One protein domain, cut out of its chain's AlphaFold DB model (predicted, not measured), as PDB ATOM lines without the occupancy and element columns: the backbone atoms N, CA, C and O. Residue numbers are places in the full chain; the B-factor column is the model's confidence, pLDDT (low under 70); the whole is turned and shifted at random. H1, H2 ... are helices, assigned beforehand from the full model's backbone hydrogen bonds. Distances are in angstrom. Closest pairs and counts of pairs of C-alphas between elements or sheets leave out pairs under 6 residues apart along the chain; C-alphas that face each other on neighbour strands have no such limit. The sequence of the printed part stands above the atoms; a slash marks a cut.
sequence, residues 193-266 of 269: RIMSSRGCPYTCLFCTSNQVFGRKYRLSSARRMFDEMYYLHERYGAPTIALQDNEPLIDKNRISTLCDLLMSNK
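Overview. This is residues 193 to 266 of the 269 residues of the protein "B12-binding domain-containing protein" of Flavobacteria bacterium RIFCSPLOWO2_12_FULL_35_11 (UniProt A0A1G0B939). The longest helix, H2, begins beside the middle of H3, and the two splay apart as a lopsided V at one end of an elongated model. The other end is a loop-built head, residues 199 to 216, which holds the small helix H1 away from the other two helices. Between the ends run unnamed stretches tied by two short strand-like pairings, and residues 237 to 251 fold back from the far end of H2 to the start of H3. The printed part has 74 residues, with three named helices in the order H1, H2, H3 and no named strand; the class is all helix, though under half of the residues, 33 of 74, are in named elements. It is only just loose, close to compact, with a radius of gyration of the C-alphas of 13.7 A, and only just elongated, with spans of 41 by 26 by 14 A.

Along the chain. Find C-alpha 222 at (15.652, 37.212, -79.941); from there H2, residues 222 to 236, runs 20.9 A from first to last C-alpha. Next look for H3, residues 252 to 264, which runs 18.2 A and ends with C-alpha 264 at (3.766, 31.119, -78.501). Go back to C-alpha 209 at (37.949, 33.242, -82.391) for H1, residues 209 to 213, with 6.3 A from first to last C-alpha.

Arrangement. Start at H2, which touches H3 with residues 222 to 226 alone. Their closest C-alphas are those of Ala 222 and Leu 258, 5.0 A apart. The two helices run the same way at a steep tilt of 44 degrees, with their centres 13.3 A apart. H1 is apart from both H2 and H3. Look also at residues 193 to 194, which pair with residues 242 to 243, parallel, and at residues 197 to 198, which pair with residues 218 to 219, antiparallel. In the backbones of H1, H2 and H3, every O i to N i+4 pair is within hydrogen-bond range.

Size, cuts and confidence. The two C-alphas farthest apart are those of Leu 205 and Lys 266, 41.8 A, while the first and last printed C-alphas, those of Arg 193 and Lys 266, are 19.8 A apart. The printed part has no cut. The link from H1 to H2 is short, with 8 residues, and the link from H2 to H3 is long, with 15. Residues 193 to 208 hold no named element either. The mean pLDDT of the printed part is 92.7 and no printed residue is under 70; H1 has a mean of 83, H2 of 96 and H3 of 97.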
ATOM      1  N   ARG A 193      22.251  25.098 -88.795       91.31
ATOM      2  CA  ARG A 193      22.841  25.980 -87.784       91.31
ATOM      3  C   ARG A 193      22.478  27.428 -88.037       91.31
ATOM      4  O   ARG A 193      22.383  27.848 -89.184       91.31
ATOM      5  N   ILE A 194      22.378  28.183 -86.953       94.38
ATOM      6  CA  ILE A 194      22.361  29.644 -86.992       94.38
ATOM      7  C   ILE A 194      23.518  30.177 -86.150       94.38
ATOM      8  O   ILE A 194      23.969  29.520 -85.208       94.38
ATOM      9  N   MET A 195      23.992  31.375 -86.472       95.31
ATOM     10  CA  MET A 195      24.980  32.091 -85.667       95.31
ATOM     11  C   MET A 195      24.366  33.415 -85.217       95.31
ATOM     12  O   MET A 195      24.369  34.394 -85.957       95.31
ATOM     13  N   SER A 196      23.822  33.425 -84.001       95.44
ATOM     14  CA  SER A 196      23.057  34.544 -83.437       95.44
ATOM     15  C   SER A 196      23.898  35.549 -82.656       95.44
ATOM     16  O   SER A 196      23.383  36.519 -82.089       95.44
ATOM     17  N   SER A 197      25.196  35.292 -82.559       95.38
ATOM     18  CA  SER A 197      26.153  36.175 -81.923       95.38
ATOM     19  C   SER A 197      27.519  36.047 -82.566       95.38
ATOM     20  O   SER A 197      27.871  35.023 -83.157       95.38
ATOM     21  N   ARG A 198      28.307  37.111 -82.433       94.88
ATOM     22  CA  ARG A 198      29.694  37.150 -82.880       94.88
ATOM     23  C   ARG A 198      30.564  37.824 -81.836       94.88
ATOM     24  O   ARG A 198      30.175  38.813 -81.218       94.88
ATOM     25  N   GLY A 199      31.774  37.303 -81.692       92.31
ATOM     26  CA  GLY A 199      32.743  37.735 -80.693       92.31
ATOM     27  C   GLY A 199      32.644  36.906 -79.420       92.31
ATOM     28  O   GLY A 199      31.755  36.069 -79.268       92.31
ATOM     29  N   CYS A 200      33.600  37.095 -78.519       91.31
ATOM     30  CA  CYS A 200      33.605  36.455 -77.210       91.31
ATOM     31  C   CYS A 200      34.345  37.358 -76.208       91.31
ATOM     32  O   CYS A 200      35.475  37.769 -76.488       91.31
ATOM     33  N   PRO A 201      33.753  37.695 -75.045       89.44
ATOM     34  CA  PRO A 201      34.397  38.591 -74.085       89.44
ATOM     35  C   PRO A 201      35.563  37.923 -73.337       89.44
ATOM     36  O   PRO A 201      36.360  38.610 -72.696       89.44
ATOM     37  N   TYR A 202      35.683  36.594 -73.412       90.56
ATOM     38  CA  TYR A 202      36.724  35.830 -72.732       90.56
ATOM     39  C   TYR A 202      38.089  35.919 -73.436       90.56
ATOM     40  O   TYR A 202      38.206  36.162 -74.640       90.56
ATOM     41  N   THR A 203      39.157  35.693 -72.666       89.75
ATOM     42  CA  THR A 203      40.557  35.814 -73.111       89.75
ATOM     43  C   THR A 203      41.319  34.493 -73.021       89.75
ATOM     44  O   THR A 203      42.478  34.465 -72.608       89.75
ATOM     45  N   CYS A 204      40.659  33.386 -73.362       91.06
ATOM     46  CA  CYS A 204      41.244  32.048 -73.312       91.06
ATOM     47  C   CYS A 204      42.534  31.981 -74.145       91.06
ATOM     48  O   CYS A 204      42.514  32.296 -75.333       91.06
ATOM     49  N   LEU A 205      43.636  31.535 -73.533       91.31
ATOM     50  CA  LEU A 205      44.978  31.538 -74.138       91.31
ATOM     51  C   LEU A 205      45.054  30.761 -75.464       91.31
ATOM     52  O   LEU A 205      45.819  31.121 -76.349       91.31
ATOM     53  N   PHE A 206      44.251  29.706 -75.596       88.62
ATOM     54  CA  PHE A 206      44.212  28.841 -76.777       88.62
ATOM     55  C   PHE A 206      43.237  29.324 -77.861       88.62
ATOM     56  O   PHE A 206      43.213  28.764 -78.955       88.62
ATOM     57  N   CYS A 207      42.368  30.294 -77.558       86.31
ATOM     58  CA  CYS A 207      41.239  30.614 -78.420       86.31
ATOM     59  C   CYS A 207      41.631  31.604 -79.508       86.31
ATOM     60  O   CYS A 207      42.149  32.693 -79.259       86.31
ATOM     61  N   THR A 208      41.284  31.243 -80.732       83.00
ATOM     62  CA  THR A 208      41.607  32.016 -81.918       83.00
ATOM     63  C   THR A 208      40.413  32.852 -82.409       83.00
ATOM     64  O   THR A 208      40.599  33.780 -83.198       83.00
ATOM     65  N   SER A 209      39.192  32.603 -81.913       82.44
ATOM     66  CA  SER A 209      37.949  33.242 -82.391       82.44
ATOM     67  C   SER A 209      37.970  34.775 -82.333       82.44
ATOM     68  O   SER A 209      37.348  35.431 -83.172       82.44
ATOM     69  N   ASN A 210      38.681  35.358 -81.365       84.19
ATOM     70  CA  ASN A 210      38.758  36.809 -81.186       84.19
ATOM     71  C   ASN A 210      39.513  37.522 -82.320       84.19
ATOM     72  O   ASN A 210      39.336  38.728 -82.488       84.19
ATOM     73  N   GLN A 211      40.330  36.806 -83.103       81.19
ATOM     74  CA  GLN A 211      41.003  37.377 -84.277       81.19
ATOM     75  C   GLN A 211      40.008  37.703 -85.396       81.19
ATOM     76  O   GLN A 211      40.156  38.721 -86.067       81.19
ATOM     77  N   VAL A 212      38.966  36.877 -85.543       82.19
ATOM     78  CA  VAL A 212      37.925  37.055 -86.563       82.19
ATOM     79  C   VAL A 212      36.855  38.020 -86.066       82.19
ATOM     80  O   VAL A 212      36.631  39.074 -86.650       82.19
ATOM     81  N   PHE A 213      36.210  37.682 -84.948       87.38
ATOM     82  CA  PHE A 213      34.986  38.361 -84.520       87.38
ATOM     83  C   PHE A 213      35.195  39.438 -83.454       87.38
ATOM     84  O   PHE A 213      34.224  40.070 -83.032       87.38
ATOM     85  N   GLY A 214      36.439  39.657 -83.021       88.12
ATOM     86  CA  GLY A 214      36.767  40.577 -81.939       88.12
ATOM     87  C   GLY A 214      36.288  40.098 -80.565       88.12
ATOM     88  O   GLY A 214      35.709  39.027 -80.409       88.12
ATOM     89  N   ARG A 215      36.547  40.923 -79.546       87.19
ATOM     90  CA  ARG A 215      36.121  40.660 -78.157       87.19
ATOM     91  C   ARG A 215      34.751  41.233 -77.819       87.19
ATOM     92  O   ARG A 215      34.137  40.834 -76.835       87.19
ATOM     93  N   LYS A 216      34.290  42.211 -78.605       90.38
ATOM     94  CA  LYS A 216      32.969  42.799 -78.421       90.38
ATOM     95  C   LYS A 216      31.939  41.740 -78.777       90.38
ATOM     96  O   LYS A 216      31.884  41.293 -79.919       90.38
ATOM     97  N   TYR A 217      31.158  41.351 -77.782       91.88
ATOM     98  CA  TYR A 217      30.070  40.415 -77.969       91.88
ATOM     99  C   TYR A 217      28.890  41.143 -78.617       91.88
ATOM    100  O   TYR A 217      28.308  42.046 -78.017       91.88
ATOM    101  N   ARG A 218      28.610  40.802 -79.874       95.06
ATOM    102  CA  ARG A 218      27.538  41.372 -80.698       95.06
ATOM    103  C   ARG A 218      26.439  40.336 -80.840       95.06
ATOM    104  O   ARG A 218      26.737  39.153 -81.000       95.06
ATOM    105  N   LEU A 219      25.191  40.781 -80.776       95.19
ATOM    106  CA  LEU A 219      24.029  39.908 -80.689       95.19
ATOM    107  C   LEU A 219      22.992  40.269 -81.734       95.19
ATOM    108  O   LEU A 219      22.655  41.440 -81.876       95.19
ATOM    109  N   SER A 220      22.440  39.248 -82.382       96.44
ATOM    110  CA  SER A 220      21.133  39.363 -83.014       96.44
ATOM    111  C   SER A 220      20.044  39.431 -81.945       96.44
ATOM    112  O   SER A 220      20.205  38.867 -80.853       96.44
ATOM    113  N   SER A 221      18.923  40.077 -82.247       97.19
ATOM    114  CA  SER A 221      17.756  40.090 -81.368       97.19
ATOM    115  C   SER A 221      17.131  38.694 -81.230       97.19
ATOM    116  O   SER A 221      17.241  37.842 -82.113       97.19
ATOM    117  N   ALA A 222      16.415  38.453 -80.126       97.56
ATOM    118  CA  ALA A 222      15.652  37.212 -79.941       97.56
ATOM    119  C   ALA A 222      14.621  37.002 -81.064       97.56
ATOM    120  O   ALA A 222      14.383  35.876 -81.497       97.56
ATOM    121  N   ARG A 223      14.045  38.103 -81.565       97.69
ATOM    122  CA  ARG A 223      13.112  38.076 -82.687       97.69
ATOM    123  C   ARG A 223      13.802  37.621 -83.972       97.69
ATOM    124  O   ARG A 223      13.306  36.710 -84.621       97.69
ATOM    125  N   ARG A 224      14.975  38.177 -84.283       97.31
ATOM    126  CA  ARG A 224      15.778  37.773 -85.441       97.31
ATOM    127  C   ARG A 224      16.190  36.301 -85.390       97.31
ATOM    128  O   ARG A 224      16.194  35.656 -86.436       97.31
ATOM    129  N   MET A 225      16.528  35.780 -84.205       96.81
ATOM    130  CA  MET A 225      16.809  34.350 -84.001       96.81
ATOM    131  C   MET A 225      15.590  33.493 -84.331       96.81
ATOM    132  O   MET A 225      15.699  32.546 -85.104       96.81
ATOM    133  N   PHE A 226      14.433  33.844 -83.763       97.38
ATOM    134  CA  PHE A 226      13.175  33.152 -84.023       97.38
ATOM    135  C   PHE A 226      12.817  33.172 -85.512       97.38
ATOM    136  O   PHE A 226      12.505  32.125 -86.069       97.38
ATOM    137  N   ASP A 227      12.904  34.333 -86.168       97.62
ATOM    138  CA  ASP A 227      12.546  34.453 -87.582       97.62
ATOM    139  C   ASP A 227      13.496  33.635 -88.483       97.62
ATOM    140  O   ASP A 227      13.036  33.046 -89.456       97.62
ATOM    141  N   GLU A 228      14.792  33.522 -88.150       97.19
ATOM    142  CA  GLU A 228      15.715  32.622 -88.871       97.19
ATOM    143  C   GLU A 228      15.361  31.155 -88.663       97.19
ATOM    144  O   GLU A 228      15.327  30.387 -89.620       97.19
ATOM    145  N   MET A 229      15.078  30.762 -87.417       95.75
ATOM    146  CA  MET A 229      14.677  29.391 -87.106       95.75
ATOM    147  C   MET A 229      13.399  29.014 -87.852       95.75
ATOM    148  O   MET A 229      13.324  27.946 -88.456       95.75
ATOM    149  N   TYR A 230      12.423  29.920 -87.857       96.19
ATOM    150  CA  TYR A 230      11.175  29.748 -88.582       96.19
ATOM    151  C   TYR A 230      11.399  29.692 -90.096       96.19
ATOM    152  O   TYR A 230      10.862  28.812 -90.757       96.19
ATOM    153  N   TYR A 231      12.255  30.557 -90.648       96.38
ATOM    154  CA  TYR A 231      12.634  30.510 -92.060       96.38
ATOM    155  C   TYR A 231      13.255  29.162 -92.452       96.38
ATOM    156  O   TYR A 231      12.865  28.586 -93.468       96.38
ATOM    157  N   LEU A 232      14.186  28.633 -91.651       94.06
ATOM    158  CA  LEU A 232      14.811  27.333 -91.913       94.06
ATOM    159  C   LEU A 232      13.808  26.178 -91.805       94.06
ATOM    160  O   LEU A 232      13.852  25.250 -92.615       94.06
ATOM    161  N   HIS A 233      12.887  26.254 -90.844       92.69
ATOM    162  CA  HIS A 233      11.802  25.293 -90.699       92.69
ATOM    163  C   HIS A 233      10.867  25.302 -91.918       92.69
ATOM    164  O   HIS A 233      10.673  24.268 -92.548       92.69
ATOM    165  N   GLU A 234      10.344  26.466 -92.301       94.44
ATOM    166  CA  GLU A 234       9.356  26.588 -93.379       94.44
ATOM    167  C   GLU A 234       9.955  26.329 -94.765       94.44
ATOM    168  O   GLU A 234       9.341  25.662 -95.595       94.44
ATOM    169  N   ARG A 235      11.156  26.857 -95.044       93.88
ATOM    170  CA  ARG A 235      11.769  26.750 -96.375       93.88
ATOM    171  C   ARG A 235      12.413  25.392 -96.614       93.88
ATOM    172  O   ARG A 235      12.331  24.874 -97.725       93.88
ATOM    173  N   TYR A 236      13.086  24.853 -95.601       92.19
ATOM    174  CA  TYR A 236      13.931  23.671 -95.754       92.19
ATOM    175  C   TYR A 236      13.475  22.469 -94.922       92.19
ATOM    176  O   TYR A 236      14.090  21.410 -95.014       92.19
ATOM    177  N   GLY A 237      12.412  22.598 -94.123       90.81
ATOM    178  CA  GLY A 237      11.925  21.517 -93.266       90.81
ATOM    179  C   GLY A 237      12.866  21.194 -92.107       90.81
ATOM    180  O   GLY A 237      12.856  20.063 -91.629       90.81
ATOM    181  N   ALA A 238      13.707  22.142 -91.674       90.44
ATOM    182  CA  ALA A 238      14.681  21.919 -90.609       90.44
ATOM    183  C   ALA A 238      13.971  21.586 -89.277       90.44
ATOM    184  O   ALA A 238      13.249  22.437 -88.746       90.44
ATOM    185  N   PRO A 239      14.162  20.382 -88.699       85.56
ATOM    186  CA  PRO A 239      13.481  19.998 -87.459       85.56
ATOM    187  C   PRO A 239      14.286  20.327 -86.200       85.56
ATOM    188  O   PRO A 239      13.790  20.227 -85.085       85.56
ATOM    189  N   THR A 240      15.576  20.609 -86.341       89.00
ATOM    190  CA  THR A 240      16.476  20.904 -85.229       89.00
ATOM    191  C   THR A 240      17.526  21.861 -85.742       89.00
ATOM    192  O   THR A 240      18.030  21.688 -86.847       89.00
ATOM    193  N   ILE A 241      17.819  22.889 -84.952       91.25
ATOM    194  CA  ILE A 241      18.706  23.982 -85.338       91.25
ATOM    195  C   ILE A 241      19.706  24.189 -84.209       91.25
ATOM    196  O   ILE A 241      19.325  24.477 -83.073       91.25
ATOM    197  N   ALA A 242      20.993  24.041 -84.514       91.69
ATOM    198  CA  ALA A 242      22.056  24.260 -83.543       91.69
ATOM    199  C   ALA A 242      22.505  25.729 -83.534       91.69
ATOM    200  O   ALA A 242      22.694  26.348 -84.581       91.69
ATOM    201  N   LEU A 243      22.747  26.277 -82.343       92.88
ATOM    202  CA  LEU A 243      23.418  27.571 -82.196       92.88
ATOM    203  C   LEU A 243      24.929  27.362 -82.371       92.88
ATOM    204  O   LEU A 243      25.539  26.564 -81.659       92.88
ATOM    205  N   GLN A 244      25.533  28.041 -83.345       92.50
ATOM    206  CA  GLN A 244      26.976  27.980 -83.625       92.50
ATOM    207  C   GLN A 244      27.794  29.016 -82.835       92.50
ATOM    208  O   GLN A 244      29.022  29.018 -82.880       92.50
ATOM    209  N   ASP A 245      27.106  29.886 -82.111       92.94
ATOM    210  CA  ASP A 245      27.638  30.892 -81.206       92.94
ATOM    211  C   ASP A 245      28.731  30.350 -80.274       92.94
ATOM    212  O   ASP A 245      28.633  29.239 -79.755       92.94
ATOM    213  N   ASN A 246      29.728  31.187 -79.974       90.50
ATOM    214  CA  ASN A 246      30.720  30.859 -78.946       90.50
ATOM    215  C   ASN A 246      30.088  30.772 -77.547       90.50
ATOM    216  O   ASN A 246      30.499  29.939 -76.750       90.50
ATOM    217  N   GLU A 247      29.125  31.651 -77.242       89.38
ATOM    218  CA  GLU A 247      28.513  31.783 -75.909       89.38
ATOM    219  C   GLU A 247      27.005  32.096 -75.991       89.38
ATOM    220  O   GLU A 247      26.553  33.160 -75.556       89.38
ATOM    221  N   PRO A 248      26.175  31.187 -76.537       89.19
ATOM    222  CA  PRO A 248      24.774  31.483 -76.858       89.19
ATOM    223  C   PRO A 248      23.937  31.944 -75.652       89.19
ATOM    224  O   PRO A 248      22.992  32.717 -75.818       89.19
ATOM    225  N   LEU A 249      24.294  31.503 -74.439       91.38
ATOM    226  CA  LEU A 249      23.502  31.669 -73.213       91.38
ATOM    227  C   LEU A 249      23.905  32.865 -72.334       91.38
ATOM    228  O   LEU A 249      23.340  33.043 -71.253       91.38
ATOM    229  N   ILE A 250      24.876  33.678 -72.755       90.38
ATOM    230  CA  ILE A 250      25.396  34.777 -71.922       90.38
ATOM    231  C   ILE A 250      24.350  35.876 -71.646       90.38
ATOM    232  O   ILE A 250      24.354  36.456 -70.562       90.38
ATOM    233  N   ASP A 251      23.412  36.116 -72.572       93.19
ATOM    234  CA  ASP A 251      22.242  36.979 -72.357       93.19
ATOM    235  C   ASP A 251      20.992  36.129 -72.096       93.19
ATOM    236  O   ASP A 251      20.319  35.647 -73.014       93.19
ATOM    237  N   LYS A 252      20.671  35.955 -70.813       94.81
ATOM    238  CA  LYS A 252      19.531  35.146 -70.364       94.81
ATOM    239  C   LYS A 252      18.181  35.722 -70.783       94.81
ATOM    240  O   LYS A 252      17.274  34.951 -71.082       94.81
ATOM    241  N   ASN A 253      18.037  37.048 -70.814       96.69
ATOM    242  CA  ASN A 253      16.766  37.687 -71.162       96.69
ATOM    243  C   ASN A 253      16.456  37.480 -72.645       96.69
ATOM    244  O   ASN A 253      15.319  37.173 -73.006       96.69
ATOM    245  N   ARG A 254      17.486  37.572 -73.491       96.44
ATOM    246  CA  ARG A 254      17.384  37.261 -74.917       96.44
ATOM    247  C   ARG A 254      16.935  35.820 -75.154       96.44
ATOM    248  O   ARG A 254      16.008  35.597 -75.927       96.44
ATOM    249  N   ILE A 255      17.538  34.855 -74.458       96.44
ATOM    250  CA  ILE A 255      17.160  33.440 -74.584       96.44
ATOM    251  C   ILE A 255      15.763  33.168 -74.016       96.44
ATOM    252  O   ILE A 255      14.994  32.454 -74.646       96.44
ATOM    253  N   SER A 256      15.385  33.780 -72.890       97.19
ATOM    254  CA  SER A 256      14.018  33.667 -72.361       97.19
ATOM    255  C   SER A 256      12.987  34.176 -73.371       97.19
ATOM    256  O   SER A 256      12.004  33.495 -73.641       97.19
ATOM    257  N   THR A 257      13.254  35.328 -73.992       97.94
ATOM    258  CA  THR A 257      12.379  35.906 -75.023       97.94
ATOM    259  C   THR A 257      12.270  34.985 -76.241       97.94
ATOM    260  O   THR A 257      11.188  34.819 -76.797       97.94
ATOM    261  N   LEU A 258      13.372  34.350 -76.655       97.19
ATOM    262  CA  LEU A 258      13.353  33.345 -77.718       97.19
ATOM    263  C   LEU A 258      12.473  32.143 -77.344       97.19
ATOM    264  O   LEU A 258      11.662  31.715 -78.162       97.19
ATOM    265  N   CYS A 259      12.596  31.620 -76.121       96.50
ATOM    266  CA  CYS A 259      11.744  30.531 -75.638       96.50
ATOM    267  C   CYS A 259      10.259  30.916 -75.681       96.50
ATOM    268  O   CYS A 259       9.443  30.130 -76.160       96.50
ATOM    269  N   ASP A 260       9.908  32.129 -75.246       98.00
ATOM    270  CA  ASP A 260       8.529  32.630 -75.286       98.00
ATOM    271  C   ASP A 260       7.993  32.714 -76.721       98.00
ATOM    272  O   ASP A 260       6.849  32.325 -76.980       98.00
ATOM    273  N   LEU A 261       8.820  33.160 -77.674       97.56
ATOM    274  CA  LEU A 261       8.473  33.187 -79.097       97.56
ATOM    275  C   LEU A 261       8.248  31.773 -79.653       97.56
ATOM    276  O   LEU A 261       7.248  31.546 -80.336       97.56
ATOM    277  N   LEU A 262       9.119  30.813 -79.329       95.75
ATOM    278  CA  LEU A 262       8.978  29.417 -79.761       95.75
ATOM    279  C   LEU A 262       7.705  28.773 -79.193       95.75
ATOM    280  O   LEU A 262       6.944  28.160 -79.943       95.75
ATOM    281  N   MET A 263       7.428  28.956 -77.897       96.25
ATOM    282  CA  MET A 263       6.220  28.433 -77.245       96.25
ATOM    283  C   MET A 263       4.945  29.065 -77.810       96.25
ATOM    284  O   MET A 263       3.990  28.357 -78.130       96.25
ATOM    285  N   SER A 264       4.934  30.389 -77.987       96.69
ATOM    286  CA  SER A 264       3.766  31.119 -78.501       96.69
ATOM    287  C   SER A 264       3.407  30.718 -79.935       96.69
ATOM    288  O   SER A 264       2.235  30.756 -80.305       96.69
ATOM    289  N   ASN A 265       4.397  30.289 -80.725       94.75
ATOM    290  CA  ASN A 265       4.215  29.831 -82.104       94.75
ATOM    291  C   ASN A 265       4.183  28.298 -82.248       94.75
ATOM    292  O   ASN A 265       4.102  27.803 -83.368       94.75
ATOM    293  N   LYS A 266       4.196  27.536 -81.141       91.62
ATOM    294  CA  LYS A 266       4.155  26.055 -81.122       91.62
ATOM    295  C   LYS A 266       5.322  25.374 -81.863       91.62
ATOM    296  O   LYS A 266       5.187  24.252 -82.353       91.62
TER     297      LYS A 266